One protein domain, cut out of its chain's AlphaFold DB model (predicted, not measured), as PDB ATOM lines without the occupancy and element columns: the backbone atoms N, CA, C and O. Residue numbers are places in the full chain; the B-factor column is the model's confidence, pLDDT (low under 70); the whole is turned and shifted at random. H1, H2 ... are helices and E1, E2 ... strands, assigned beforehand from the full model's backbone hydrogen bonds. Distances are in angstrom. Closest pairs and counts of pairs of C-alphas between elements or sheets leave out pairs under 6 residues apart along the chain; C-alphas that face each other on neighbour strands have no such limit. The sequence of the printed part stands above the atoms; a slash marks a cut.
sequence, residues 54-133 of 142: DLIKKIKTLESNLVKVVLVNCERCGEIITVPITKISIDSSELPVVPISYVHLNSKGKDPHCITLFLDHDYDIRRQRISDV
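What this domain is: This is residues 54 to 133 of the 142 residues of an uncharacterized protein of Candidatus Lokiarchaeota archaeon (UniProt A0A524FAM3). Five strands make a small, loosely closed barrel: the hairpin E1 and E2 covers part of the strongly twisted sheet E3, E4 and E5, with gaps between the two sheets. Helix H1 packs on the outside of the hairpin, and the short helix H2 sits at one end, between hairpin and sheet. The printed part has 80 residues, in order H1 E1 E2 H2 E3 E4 E5; both sheets, E1 - E2 and E3 - E4 - E5, are antiparallel and the class is mixed. It is compact, with a radius of gyration of the C-alphas of 12.7 A and spans of 37 by 27 by 16 A.

How they stand to each other: The closest C-alphas of H1, residues 54 to 62, and E1, residues 67 to 74, are those of Ile 59 and Val 69, 6.3 A apart. E1 forms a hairpin with E2, residues 79 to 86, with N 70 and O 83 2.9 A apart, within hydrogen-bond range. H2, residues 87 to 91, only grazes the three-stranded sheet. There E3, residues 98 to 105, E4, residues 112 to 119, and E5, residues 125 to 132, form a meander, each the antiparallel neighbour of the one before; N 102 and O 115 are 2.8 A apart, N 116 and O 129 2.8 A, both within hydrogen-bond range. The closest C-alphas of E2 and E3, Val 83 and Tyr 102, are 7.1 A apart; E1 and E5 are near each other, with 8 pairs of C-alphas within 10 A. H1 is apart from E3, E4 and E5. In H1 and H2 every O i to N i+4 pair is within hydrogen-bond range.

Where its parts are: H1 begins at C-alpha 54 (68.934, 13.749, 336.536) and is 12.3 A long. E1 measures 20.2 A, E2 22.4 A, E3 22.9 A, E4 21.8 A and E5 20.2 A, the last ending at C-alpha 132 (72.352, -7.633, 319.848).

The domain as a whole: The C-alphas farthest apart, Glu 94 and Lys 108, are 37.9 A apart. The printed part has no cut and no long link, and no printed residue is under 70 in pLDDT.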
ATOM      1  N   ASP A  54      68.754  13.641 337.980       83.06
ATOM      2  CA  ASP A  54      68.934  13.749 336.536       83.06
ATOM      3  C   ASP A  54      67.979  12.832 335.771       83.06
ATOM      4  O   ASP A  54      67.438  13.240 334.743       83.06
ATOM      5  N   LEU A  55      67.689  11.636 336.297       84.50
ATOM      6  CA  LEU A  55      66.653  10.766 335.739       84.50
ATOM      7  C   LEU A  55      65.273  11.416 335.852       84.50
ATOM      8  O   LEU A  55      64.525  11.426 334.879       84.50
ATOM      9  N   ILE A  56      64.956  12.039 336.991       86.56
ATOM     10  CA  ILE A  56      63.681  12.753 337.168       86.56
ATOM     11  C   ILE A  56      63.546  13.901 336.160       86.56
ATOM     12  O   ILE A  56      62.479  14.077 335.568       86.56
ATOM     13  N   LYS A  57      64.617  14.675 335.935       87.94
ATOM     14  CA  LYS A  57      64.630  15.728 334.908       87.94
ATOM     15  C   LYS A  57      64.394  15.143 333.515       87.94
ATOM     16  O   LYS A  57      63.511  15.628 332.819       87.94
ATOM     17  N   LYS A  58      65.104  14.069 333.145       86.81
ATOM     18  CA  LYS A  58      64.930  13.389 331.849       86.81
ATOM     19  C   LYS A  58      63.497  12.909 331.628       86.81
ATOM     20  O   LYS A  58      62.951  13.139 330.555       86.81
ATOM     21  N   ILE A  59      62.874  12.299 332.639       90.44
ATOM     22  CA  ILE A  59      61.473  11.856 332.561       90.44
ATOM     23  C   ILE A  59      60.567  13.044 332.242       90.44
ATOM     24  O   ILE A  59      59.811  12.983 331.280       90.44
ATOM     25  N   LYS A  60      60.686  14.148 332.989       90.00
ATOM     26  CA  LYS A  60      59.857  15.346 332.781       90.00
ATOM     27  C   LYS A  60      60.049  15.985 331.406       90.00
ATOM     28  O   LYS A  60      59.113  16.575 330.889       90.00
ATOM     29  N   THR A  61      61.250  15.901 330.837       91.56
ATOM     30  CA  THR A  61      61.533  16.434 329.497       91.56
ATOM     31  C   THR A  61      60.953  15.554 328.389       91.56
ATOM     32  O   THR A  61      60.552  16.075 327.354       91.56
ATOM     33  N   LEU A  62      60.925  14.235 328.586       91.56
ATOM     34  CA  LEU A  62      60.464  13.274 327.580       91.56
ATOM     35  C   LEU A  62      58.956  12.988 327.659       91.56
ATOM     36  O   LEU A  62      58.342  12.635 326.651       91.56
ATOM     37  N   GLU A  63      58.359  13.098 328.845       93.06
ATOM     38  CA  GLU A  63      56.946  12.804 329.065       93.06
ATOM     39  C   GLU A  63      56.061  13.922 328.504       93.06
ATOM     40  O   GLU A  63      56.271  15.108 328.750       93.06
ATOM     41  N   SER A  64      55.048  13.536 327.731       95.06
ATOM     42  CA  SER A  64      54.094  14.464 327.126       95.06
ATOM     43  C   SER A  64      52.705  13.833 327.024       95.06
ATOM     44  O   SER A  64      52.481  12.672 327.380       95.06
ATOM     45  N   ASN A  65      51.736  14.580 326.495       93.81
ATOM     46  CA  ASN A  65      50.398  14.034 326.257       93.81
ATOM     47  C   ASN A  65      50.412  12.859 325.269       93.81
ATOM     48  O   ASN A  65      49.573  11.974 325.404       93.81
ATOM     49  N   LEU A  66      51.384  12.809 324.353       96.00
ATOM     50  CA  LEU A  66      51.508  11.775 323.320       96.00
ATOM     51  C   LEU A  66      52.525  10.682 323.668       96.00
ATOM     52  O   LEU A  66      52.493   9.605 323.075       96.00
ATOM     53  N   VAL A  67      53.427  10.949 324.613       96.50
ATOM     54  CA  VAL A  67      54.547  10.063 324.948       96.50
ATOM     55  C   VAL A  67      54.514   9.726 326.428       96.50
ATOM     56  O   VAL A  67      54.548  10.615 327.278       96.50
ATOM     57  N   LYS A  68      54.491   8.431 326.736       95.38
ATOM     58  CA  LYS A  68      54.679   7.911 328.087       95.38
ATOM     59  C   LYS A  68      56.124   7.449 328.256       95.38
ATOM     60  O   LYS A  68      56.661   6.781 327.381       95.38
ATOM     61  N   VAL A  69      56.755   7.781 329.378       95.75
ATOM     62  CA  VAL A  69      58.108   7.300 329.694       95.75
ATOM     63  C   VAL A  69      58.011   6.099 330.625       95.75
ATOM     64  O   VAL A  69      57.419   6.190 331.701       95.75
ATOM     65  N   VAL A  70      58.620   4.989 330.217       94.56
ATOM     66  CA  VAL A  70      58.747   3.767 331.016       94.56
ATOM     67  C   VAL A  70      60.187   3.655 331.516       94.56
ATOM     68  O   VAL A  70      61.137   3.882 330.766       94.56
ATOM     69  N   LEU A  71      60.356   3.334 332.800       93.88
ATOM     70  CA  LEU A  71      61.669   3.095 333.400       93.88
ATOM     71  C   LEU A  71      61.998   1.613 333.332       93.88
ATOM     72  O   LEU A  71      61.225   0.779 333.803       93.88
ATOM     73  N   VAL A  72      63.160   1.296 332.770       92.75
ATOM     74  CA  VAL A  72      63.589  -0.086 332.566       92.75
ATOM     75  C   VAL A  72      64.982  -0.273 333.130       92.75
ATOM     76  O   VAL A  72      65.859   0.550 332.894       92.75
ATOM     77  N   ASN A  73      65.203  -1.368 333.848       92.38
ATOM     78  CA  ASN A  73      66.551  -1.791 334.198       92.38
ATOM     79  C   ASN A  73      67.156  -2.563 333.020       92.38
ATOM     80  O   ASN A  73      66.725  -3.680 332.731       92.38
ATOM     81  N   CYS A  74      68.139  -1.979 332.340       92.25
ATOM     82  CA  CYS A  74      68.857  -2.688 331.296       92.25
ATOM     83  C   CYS A  74      69.896  -3.621 331.928       92.25
ATOM     84  O   CYS A  74      70.925  -3.166 332.425       92.25
ATOM     85  N   GLU A  75      69.653  -4.931 331.868       91.06
ATOM     86  CA  GLU A  75      70.535  -5.949 332.465       91.06
ATOM     87  C   GLU A  75      71.934  -5.980 331.829       91.06
ATOM     88  O   GLU A  75      72.899  -6.339 332.498       91.06
ATOM     89  N   ARG A  76      72.068  -5.554 330.564       91.88
ATOM     90  CA  ARG A  76      73.362  -5.458 329.867       91.88
ATOM     91  C   ARG A  76      74.182  -4.245 330.305       91.88
ATOM     92  O   ARG A  76      75.399  -4.346 330.420       91.88
ATOM     93  N   CYS A  77      73.533  -3.111 330.572       90.81
ATOM     94  CA  CYS A  77      74.206  -1.927 331.115       90.81
ATOM     95  C   CYS A  77      74.404  -1.989 332.631       90.81
ATOM     96  O   CYS A  77      75.330  -1.364 333.139       90.81
ATOM     97  N   GLY A  78      73.518  -2.682 333.350       89.31
ATOM     98  CA  GLY A  78      73.407  -2.586 334.805       89.31
ATOM     99  C   GLY A  78      72.821  -1.250 335.282       89.31
ATOM    100  O   GLY A  78      73.069  -0.847 336.416       89.31
ATOM    101  N   GLU A  79      72.077  -0.545 334.425       88.62
ATOM    102  CA  GLU A  79      71.581   0.810 334.690       88.62
ATOM    103  C   GLU A  79      70.098   0.968 334.334       88.62
ATOM    104  O   GLU A  79      69.567   0.291 333.448       88.62
ATOM    105  N   ILE A  80      69.430   1.915 335.005       90.88
ATOM    106  CA  ILE A  80      68.045   2.292 334.707       90.88
ATOM    107  C   ILE A  80      68.028   3.271 333.533       90.88
ATOM    108  O   ILE A  80      68.584   4.368 333.611       90.88
ATOM    109  N   ILE A  81      67.324   2.897 332.471       91.81
ATOM    110  CA  ILE A  81      67.123   3.701 331.268       91.81
ATOM    111  C   ILE A  81      65.678   4.200 331.175       91.81
ATOM    112  O   ILE A  81      64.734   3.563 331.648       91.81
ATOM    113  N   THR A  82      65.505   5.356 330.539       93.69
ATOM    114  CA  THR A  82      64.196   5.932 330.206       93.69
ATOM    115  C   THR A  82      63.828   5.557 328.778       93.69
ATOM    116  O   THR A  82      64.509   5.989 327.847       93.69
ATOM    117  N   VAL A  83      62.745   4.805 328.600       95.31
ATOM    118  CA  VAL A  83      62.241   4.412 327.282       95.31
ATOM    119  C   VAL A  83      60.986   5.231 326.954       95.31
ATOM    120  O   VAL A  83      59.974   5.082 327.646       95.31
ATOM    121  N   PRO A  84      61.026   6.122 325.946       95.56
ATOM    122  CA  PRO A  84      59.848   6.855 325.497       95.56
ATOM    123  C   PRO A  84      58.967   5.965 324.612       95.56
ATOM    124  O   PRO A  84      59.428   5.406 323.620       95.56
ATOM    125  N   ILE A  85      57.688   5.863 324.961       96.19
ATOM    126  CA  ILE A  85      56.679   5.058 324.270       96.19
ATOM    127  C   ILE A  85      55.594   5.992 323.738       96.19
ATOM    128  O   ILE A  85      55.032   6.794 324.487       96.19
ATOM    129  N   THR A  86      55.277   5.897 322.450       96.19
ATOM    130  CA  THR A  86      54.153   6.640 321.875       96.19
ATOM    131  C   THR A  86      52.851   6.002 322.336       96.19
ATOM    132  O   THR A  86      52.626   4.813 322.113       96.19
ATOM    133  N   LYS A  87      51.973   6.780 322.974       96.06
ATOM    134  CA  LYS A  87      50.744   6.235 323.566       96.06
ATOM    135  C   LYS A  87      49.852   5.557 322.535       96.06
ATOM    136  O   LYS A  87      49.358   4.464 322.769       96.06
ATOM    137  N   ILE A  88      49.782   6.140 321.336       96.38
ATOM    138  CA  ILE A  88      49.022   5.578 320.218       96.38
ATOM    139  C   ILE A  88      49.438   4.140 319.885       96.38
ATOM    140  O   ILE A  88      48.574   3.331 319.592       96.38
ATOM    141  N   SER A  89      50.728   3.789 319.996       94.50
ATOM    142  CA  SER A  89      51.204   2.432 319.685       94.50
ATOM    143  C   SER A  89      50.699   1.366 320.661       94.50
ATOM    144  O   SER A  89      50.624   0.195 320.295       94.50
ATOM    145  N   ILE A  90      50.350   1.773 321.883       96.25
ATOM    146  CA  ILE A  90      49.837   0.898 322.937       96.25
ATOM    147  C   ILE A  90      48.311   0.944 322.957       96.25
ATOM    148  O   ILE A  90      47.662  -0.094 322.883       96.25
ATOM    149  N   ASP A  91      47.739   2.146 323.010       95.38
ATOM    150  CA  ASP A  91      46.303   2.363 323.190       95.38
ATOM    151  C   ASP A  91      45.484   1.851 321.992       95.38
ATOM    152  O   ASP A  91      44.350   1.417 322.172       95.38
ATOM    153  N   SER A  92      46.043   1.881 320.774       96.31
ATOM    154  CA  SER A  92      45.364   1.397 319.564       96.31
ATOM    155  C   SER A  92      45.665  -0.063 319.223       96.31
ATOM    156  O   SER A  92      45.240  -0.533 318.168       96.31
ATOM    157  N   SER A  93      46.472  -0.760 320.024       96.62
ATOM    158  CA  SER A  93      46.841  -2.142 319.727       96.62
ATOM    159  C   SER A  93      45.696  -3.093 320.060       96.62
ATOM    160  O   SER A  93      45.071  -2.980 321.107       96.62
ATOM    161  N   GLU A  94      45.454  -4.080 319.201       96.81
ATOM    162  CA  GLU A  94      44.549  -5.197 319.508       96.81
ATOM    163  C   GLU A  94      45.229  -6.260 320.387       96.81
ATOM    164  O   GLU A  94      44.576  -7.151 320.935       96.81
ATOM    165  N   LEU A  95      46.560  -6.197 320.508       95.88
ATOM    166  CA  LEU A  95      47.320  -7.148 321.300       95.88
ATOM    167  C   LEU A  95      47.198  -6.791 322.785       95.88
ATOM    168  O   LEU A  95      47.562  -5.680 323.162       95.88
ATOM    169  N   PRO A  96      46.836  -7.746 323.666       95.12
ATOM    170  CA  PRO A  96      46.771  -7.486 325.106       95.12
ATOM    171  C   PRO A  96      48.143  -7.143 325.706       95.12
ATOM    172  O   PRO A  96      48.236  -6.597 326.804       95.12
ATOM    173  N   VAL A  97      49.216  -7.521 325.002       97.19
ATOM    174  CA  VAL A  97      50.598  -7.200 325.341       97.19
ATOM    175  C   VAL A  97      51.337  -6.814 324.062       97.19
ATOM    176  O   VAL A  97      51.507  -7.635 323.160       97.19
ATOM    177  N   VAL A  98      51.807  -5.574 324.007       97.94
ATOM    178  CA  VAL A  98      52.435  -4.946 322.848       97.94
ATOM    179  C   VAL A  98      53.963  -5.011 322.972       97.94
ATOM    180  O   VAL A  98      54.520  -4.532 323.967       97.94
ATOM    181  N   PRO A  99      54.675  -5.600 321.994       97.06
ATOM    182  CA  PRO A  99      56.131  -5.591 321.967       97.06
ATOM    183  C   PRO A  99      56.659  -4.252 321.431       97.06
ATOM    184  O   PRO A  99      56.430  -3.909 320.274       97.06
ATOM    185  N   ILE A 100      57.421  -3.524 322.243       97.25
ATOM    186  CA  ILE A 100      58.128  -2.306 321.840       97.25
ATOM    187  C   ILE A 100      59.632  -2.539 321.916       97.25
ATOM    188  O   ILE A 100      60.166  -2.863 322.975       97.25
ATOM    189  N   SER A 101      60.316  -2.345 320.793       96.69
ATOM    190  CA  SER A 101      61.772  -2.445 320.697       96.69
ATOM    191  C   SER A 101      62.408  -1.062 320.752       96.69
ATOM    192  O   SER A 101      62.022  -0.165 320.005       96.69
ATOM    193  N   TYR A 102      63.403  -0.900 321.617       95.94
ATOM    194  CA  TYR A 102      64.130   0.348 321.802       95.94
ATOM    195  C   TYR A 102      65.635   0.096 321.765       95.94
ATOM    196  O   TYR A 102      66.165  -0.680 322.558       95.94
ATOM    197  N   VAL A 103      66.327   0.758 320.840       95.25
ATOM    198  CA  VAL A 103      67.785   0.680 320.725       95.25
ATOM    199  C   VAL A 103      68.411   1.812 321.520       95.25
ATOM    200  O   VAL A 103      68.036   2.972 321.356       95.25
ATOM    201  N   HIS A 104      69.396   1.485 322.351       93.31
ATOM    202  CA  HIS A 104      70.174   2.481 323.070       93.31
ATOM    203  C   HIS A 104      71.650   2.094 323.158       93.31
ATOM    204  O   HIS A 104      72.043   0.960 322.888       93.31
ATOM    205  N   LEU A 105      72.471   3.074 323.534       92.56
ATOM    206  CA  LEU A 105      73.881   2.884 323.845       92.56
ATOM    207  C   LEU A 105      74.060   2.737 325.357       92.56
ATOM    208  O   LEU A 105      73.277   3.279 326.144       92.56
ATOM    209  N   ASN A 106      75.114   2.034 325.767       90.19
ATOM    210  CA  ASN A 106      75.570   2.083 327.153       90.19
ATOM    211  C   ASN A 106      76.106   3.476 327.532       90.19
ATOM    212  O   ASN A 106      76.388   4.313 326.674       90.19
ATOM    213  N   SER A 107      76.330   3.704 328.823       85.00
ATOM    214  CA  SER A 107      76.791   4.998 329.359       85.00
ATOM    215  C   SER A 107      78.188   5.415 328.892       85.00
ATOM    216  O   SER A 107      78.575   6.571 329.031       85.00
ATOM    217  N   LYS A 108      78.934   4.488 328.275       86.31
ATOM    218  CA  LYS A 108      80.229   4.742 327.626       86.31
ATOM    219  C   LYS A 108      80.107   5.033 326.124       86.31
ATOM    220  O   LYS A 108      81.122   5.326 325.498       86.31
ATOM    221  N   GLY A 109      78.913   4.920 325.540       85.19
ATOM    222  CA  GLY A 109      78.633   5.174 324.125       85.19
ATOM    223  C   GLY A 109      79.192   4.133 323.147       85.19
ATOM    224  O   GLY A 109      79.332   4.443 321.970       85.19
ATOM    225  N   LYS A 110      79.565   2.930 323.606       83.50
ATOM    226  CA  LYS A 110      80.347   1.959 322.807       83.50
ATOM    227  C   LYS A 110      79.602   0.677 322.427       83.50
ATOM    228  O   LYS A 110      80.129  -0.089 321.632       83.50
ATOM    229  N   ASP A 111      78.418   0.442 322.985       88.56
ATOM    230  CA  ASP A 111      77.706  -0.836 322.862       88.56
ATOM    231  C   ASP A 111      76.211  -0.622 322.565       88.56
ATOM    232  O   ASP A 111      75.433  -0.426 323.508       88.56
ATOM    233  N   PRO A 112      75.803  -0.582 321.281       92.81
ATOM    234  CA  PRO A 112      74.399  -0.504 320.911       92.81
ATOM    235  C   PRO A 112      73.714  -1.851 321.139       92.81
ATOM    236  O   PRO A 112      74.148  -2.882 320.630       92.81
ATOM    237  N   HIS A 113      72.607  -1.836 321.869       94.81
ATOM    238  CA  HIS A 113      71.758  -3.008 322.034       94.81
ATOM    239  C   HIS A 113      70.288  -2.614 322.075       94.81
ATOM    240  O   HIS A 113      69.924  -1.467 322.348       94.81
ATOM    241  N   CYS A 114      69.446  -3.583 321.741       96.00
ATOM    242  CA  CYS A 114      68.009  -3.418 321.694       96.00
ATOM    243  C   CYS A 114      67.395  -4.041 322.941       96.00
ATOM    244  O   CYS A 114      67.691  -5.190 323.272       96.00
ATOM    245  N   ILE A 115      66.516  -3.299 323.602       96.12
ATOM    246  CA  ILE A 115      65.624  -3.834 324.619       96.12
ATOM    247  C   ILE A 115      64.217  -3.942 324.040       96.12
ATOM    248  O   ILE A 115      63.649  -2.962 323.560       96.12
ATOM    249  N   THR A 116      63.649  -5.142 324.076       97.25
ATOM    250  CA  THR A 116      62.258  -5.384 323.698       97.25
ATOM    251  C   THR A 116      61.421  -5.524 324.960       97.25
ATOM    252  O   THR A 116      61.587  -6.473 325.732       97.25
ATOM    253  N   LEU A 117      60.518  -4.572 325.166       97.31
ATOM    254  CA  LEU A 117      59.565  -4.529 326.267       97.31
ATOM    255  C   LEU A 117      58.233  -5.091 325.804       97.31
ATOM    256  O   LEU A 117      57.729  -4.716 324.755       97.31
ATOM    257  N   PHE A 118      57.640  -5.951 326.615       97.31
ATOM    258  CA  PHE A 118      56.284  -6.437 326.413       97.31
ATOM    259  C   PHE A 118      55.379  -5.684 327.383       97.31
ATOM    260  O   PHE A 118      55.333  -6.035 328.564       97.31
ATOM    261  N   LEU A 119      54.745  -4.619 326.896       96.88
ATOM    262  CA  LEU A 119      53.917  -3.701 327.680       96.88
ATOM    263  C   LEU A 119      52.443  -4.078 327.555       96.88
ATOM    264  O   LEU A 119      52.019  -4.497 326.487       96.88
ATOM    265  N   ASP A 120      51.657  -3.932 328.611       96.31
ATOM    266  CA  ASP A 120      50.194  -3.932 328.487       96.31
ATOM    267  C   ASP A 120      49.645  -2.510 328.271       96.31
ATOM    268  O   ASP A 120      50.407  -1.543 328.173       96.31
ATOM    269  N   HIS A 121      48.319  -2.378 328.218       95.75
ATOM    270  CA  HIS A 121      47.642  -1.086 328.068       95.75
ATOM    271  C   HIS A 121      47.783  -0.152 329.285       95.75
ATOM    272  O   HIS A 121      47.533   1.044 329.161       95.75
ATOM    273  N   ASP A 122      48.248  -0.661 330.430       95.06
ATOM    274  CA  ASP A 122      48.602   0.144 331.606       95.06
ATOM    275  C   ASP A 122      50.085   0.570 331.588       95.06
ATOM    276  O   ASP A 122      50.569   1.209 332.527       95.06
ATOM    277  N   TYR A 123      50.808   0.270 330.500       94.50
ATOM    278  CA  TYR A 123      52.244   0.508 330.325       94.50
ATOM    279  C   TYR A 123      53.112  -0.272 331.328       94.50
ATOM    280  O   TYR A 123      54.275   0.078 331.558       94.50
ATOM    281  N   ASP A 124      52.581  -1.350 331.910       94.06
ATOM    282  CA  ASP A 124      53.321  -2.233 332.800       94.06
ATOM    283  C   ASP A 124      54.158  -3.233 331.999       94.06
ATOM    284  O   ASP A 124      53.682  -3.947 331.115       94.06
ATOM    285  N   ILE A 125      55.434  -3.350 332.369       94.75
ATOM    286  CA  ILE A 125      56.349  -4.313 331.755       94.75
ATOM    287  C   ILE A 125      55.983  -5.723 332.226       94.75
ATOM    288  O   ILE A 125      56.184  -6.098 333.386       94.75
ATOM    289  N   ARG A 126      55.477  -6.546 331.306       94.81
ATOM    290  CA  ARG A 126      55.169  -7.960 331.546       94.81
ATOM    291  C   ARG A 126      56.383  -8.852 331.336       94.81
ATOM    292  O   ARG A 126      56.556  -9.818 332.080       94.81
ATOM    293  N   ARG A 127      57.208  -8.536 330.335       94.44
ATOM    294  CA  ARG A 127      58.471  -9.219 330.018       94.44
ATOM    295  C   ARG A 127      59.460  -8.236 329.398       94.44
ATOM    296  O   ARG A 127      59.049  -7.253 328.786       94.44
ATOM    297  N   GLN A 128      60.745  -8.550 329.510       94.69
ATOM    298  CA  GLN A 128      61.826  -7.844 328.826       94.69
ATOM    299  C   GLN A 128      62.752  -8.845 328.134       94.69
ATOM    300  O   GLN A 128      62.932  -9.963 328.621       94.69
ATOM    301  N   ARG A 129      63.310  -8.458 326.988       95.94
ATOM    302  CA  ARG A 129      64.358  -9.197 326.276       95.94
ATOM    303  C   ARG A 129      65.431  -8.228 325.809       95.94
ATOM    304  O   ARG A 129      65.120  -7.082 325.501       95.94
ATOM    305  N   ILE A 130      66.667  -8.703 325.746       95.25
ATOM    306  CA  ILE A 130      67.807  -7.949 325.229       95.25
ATOM    307  C   ILE A 130      68.317  -8.668 323.987       95.25
ATOM    308  O   ILE A 130      68.451  -9.892 323.997       95.25
ATOM    309  N   SER A 131      68.599  -7.899 322.941       95.00
ATOM    310  CA  SER A 131      69.100  -8.395 321.663       95.00
ATOM    311  C   SER A 131      70.323  -7.600 321.222       95.00
ATOM    312  O   SER A 131      70.408  -6.388 321.450       95.00
ATOM    313  N   ASP A 132      71.248  -8.282 320.551       93.00
ATOM    314  CA  ASP A 132      72.352  -7.633 319.848       93.00
ATOM    315  C   ASP A 132      71.834  -6.804 318.670       93.00
ATOM    316  O   ASP A 132      70.880  -7.183 317.987       93.00
ATOM    317  N   VAL A 133      72.477  -5.662 318.432       92.56
ATOM    318  CA  VAL A 133      72.204  -4.805 317.278       92.56
ATOM    319  C   VAL A 133      73.396  -4.889 316.341       92.56
ATOM    320  O   VAL A 133      74.497  -4.457 316.676       92.56
TER     321      VAL A 133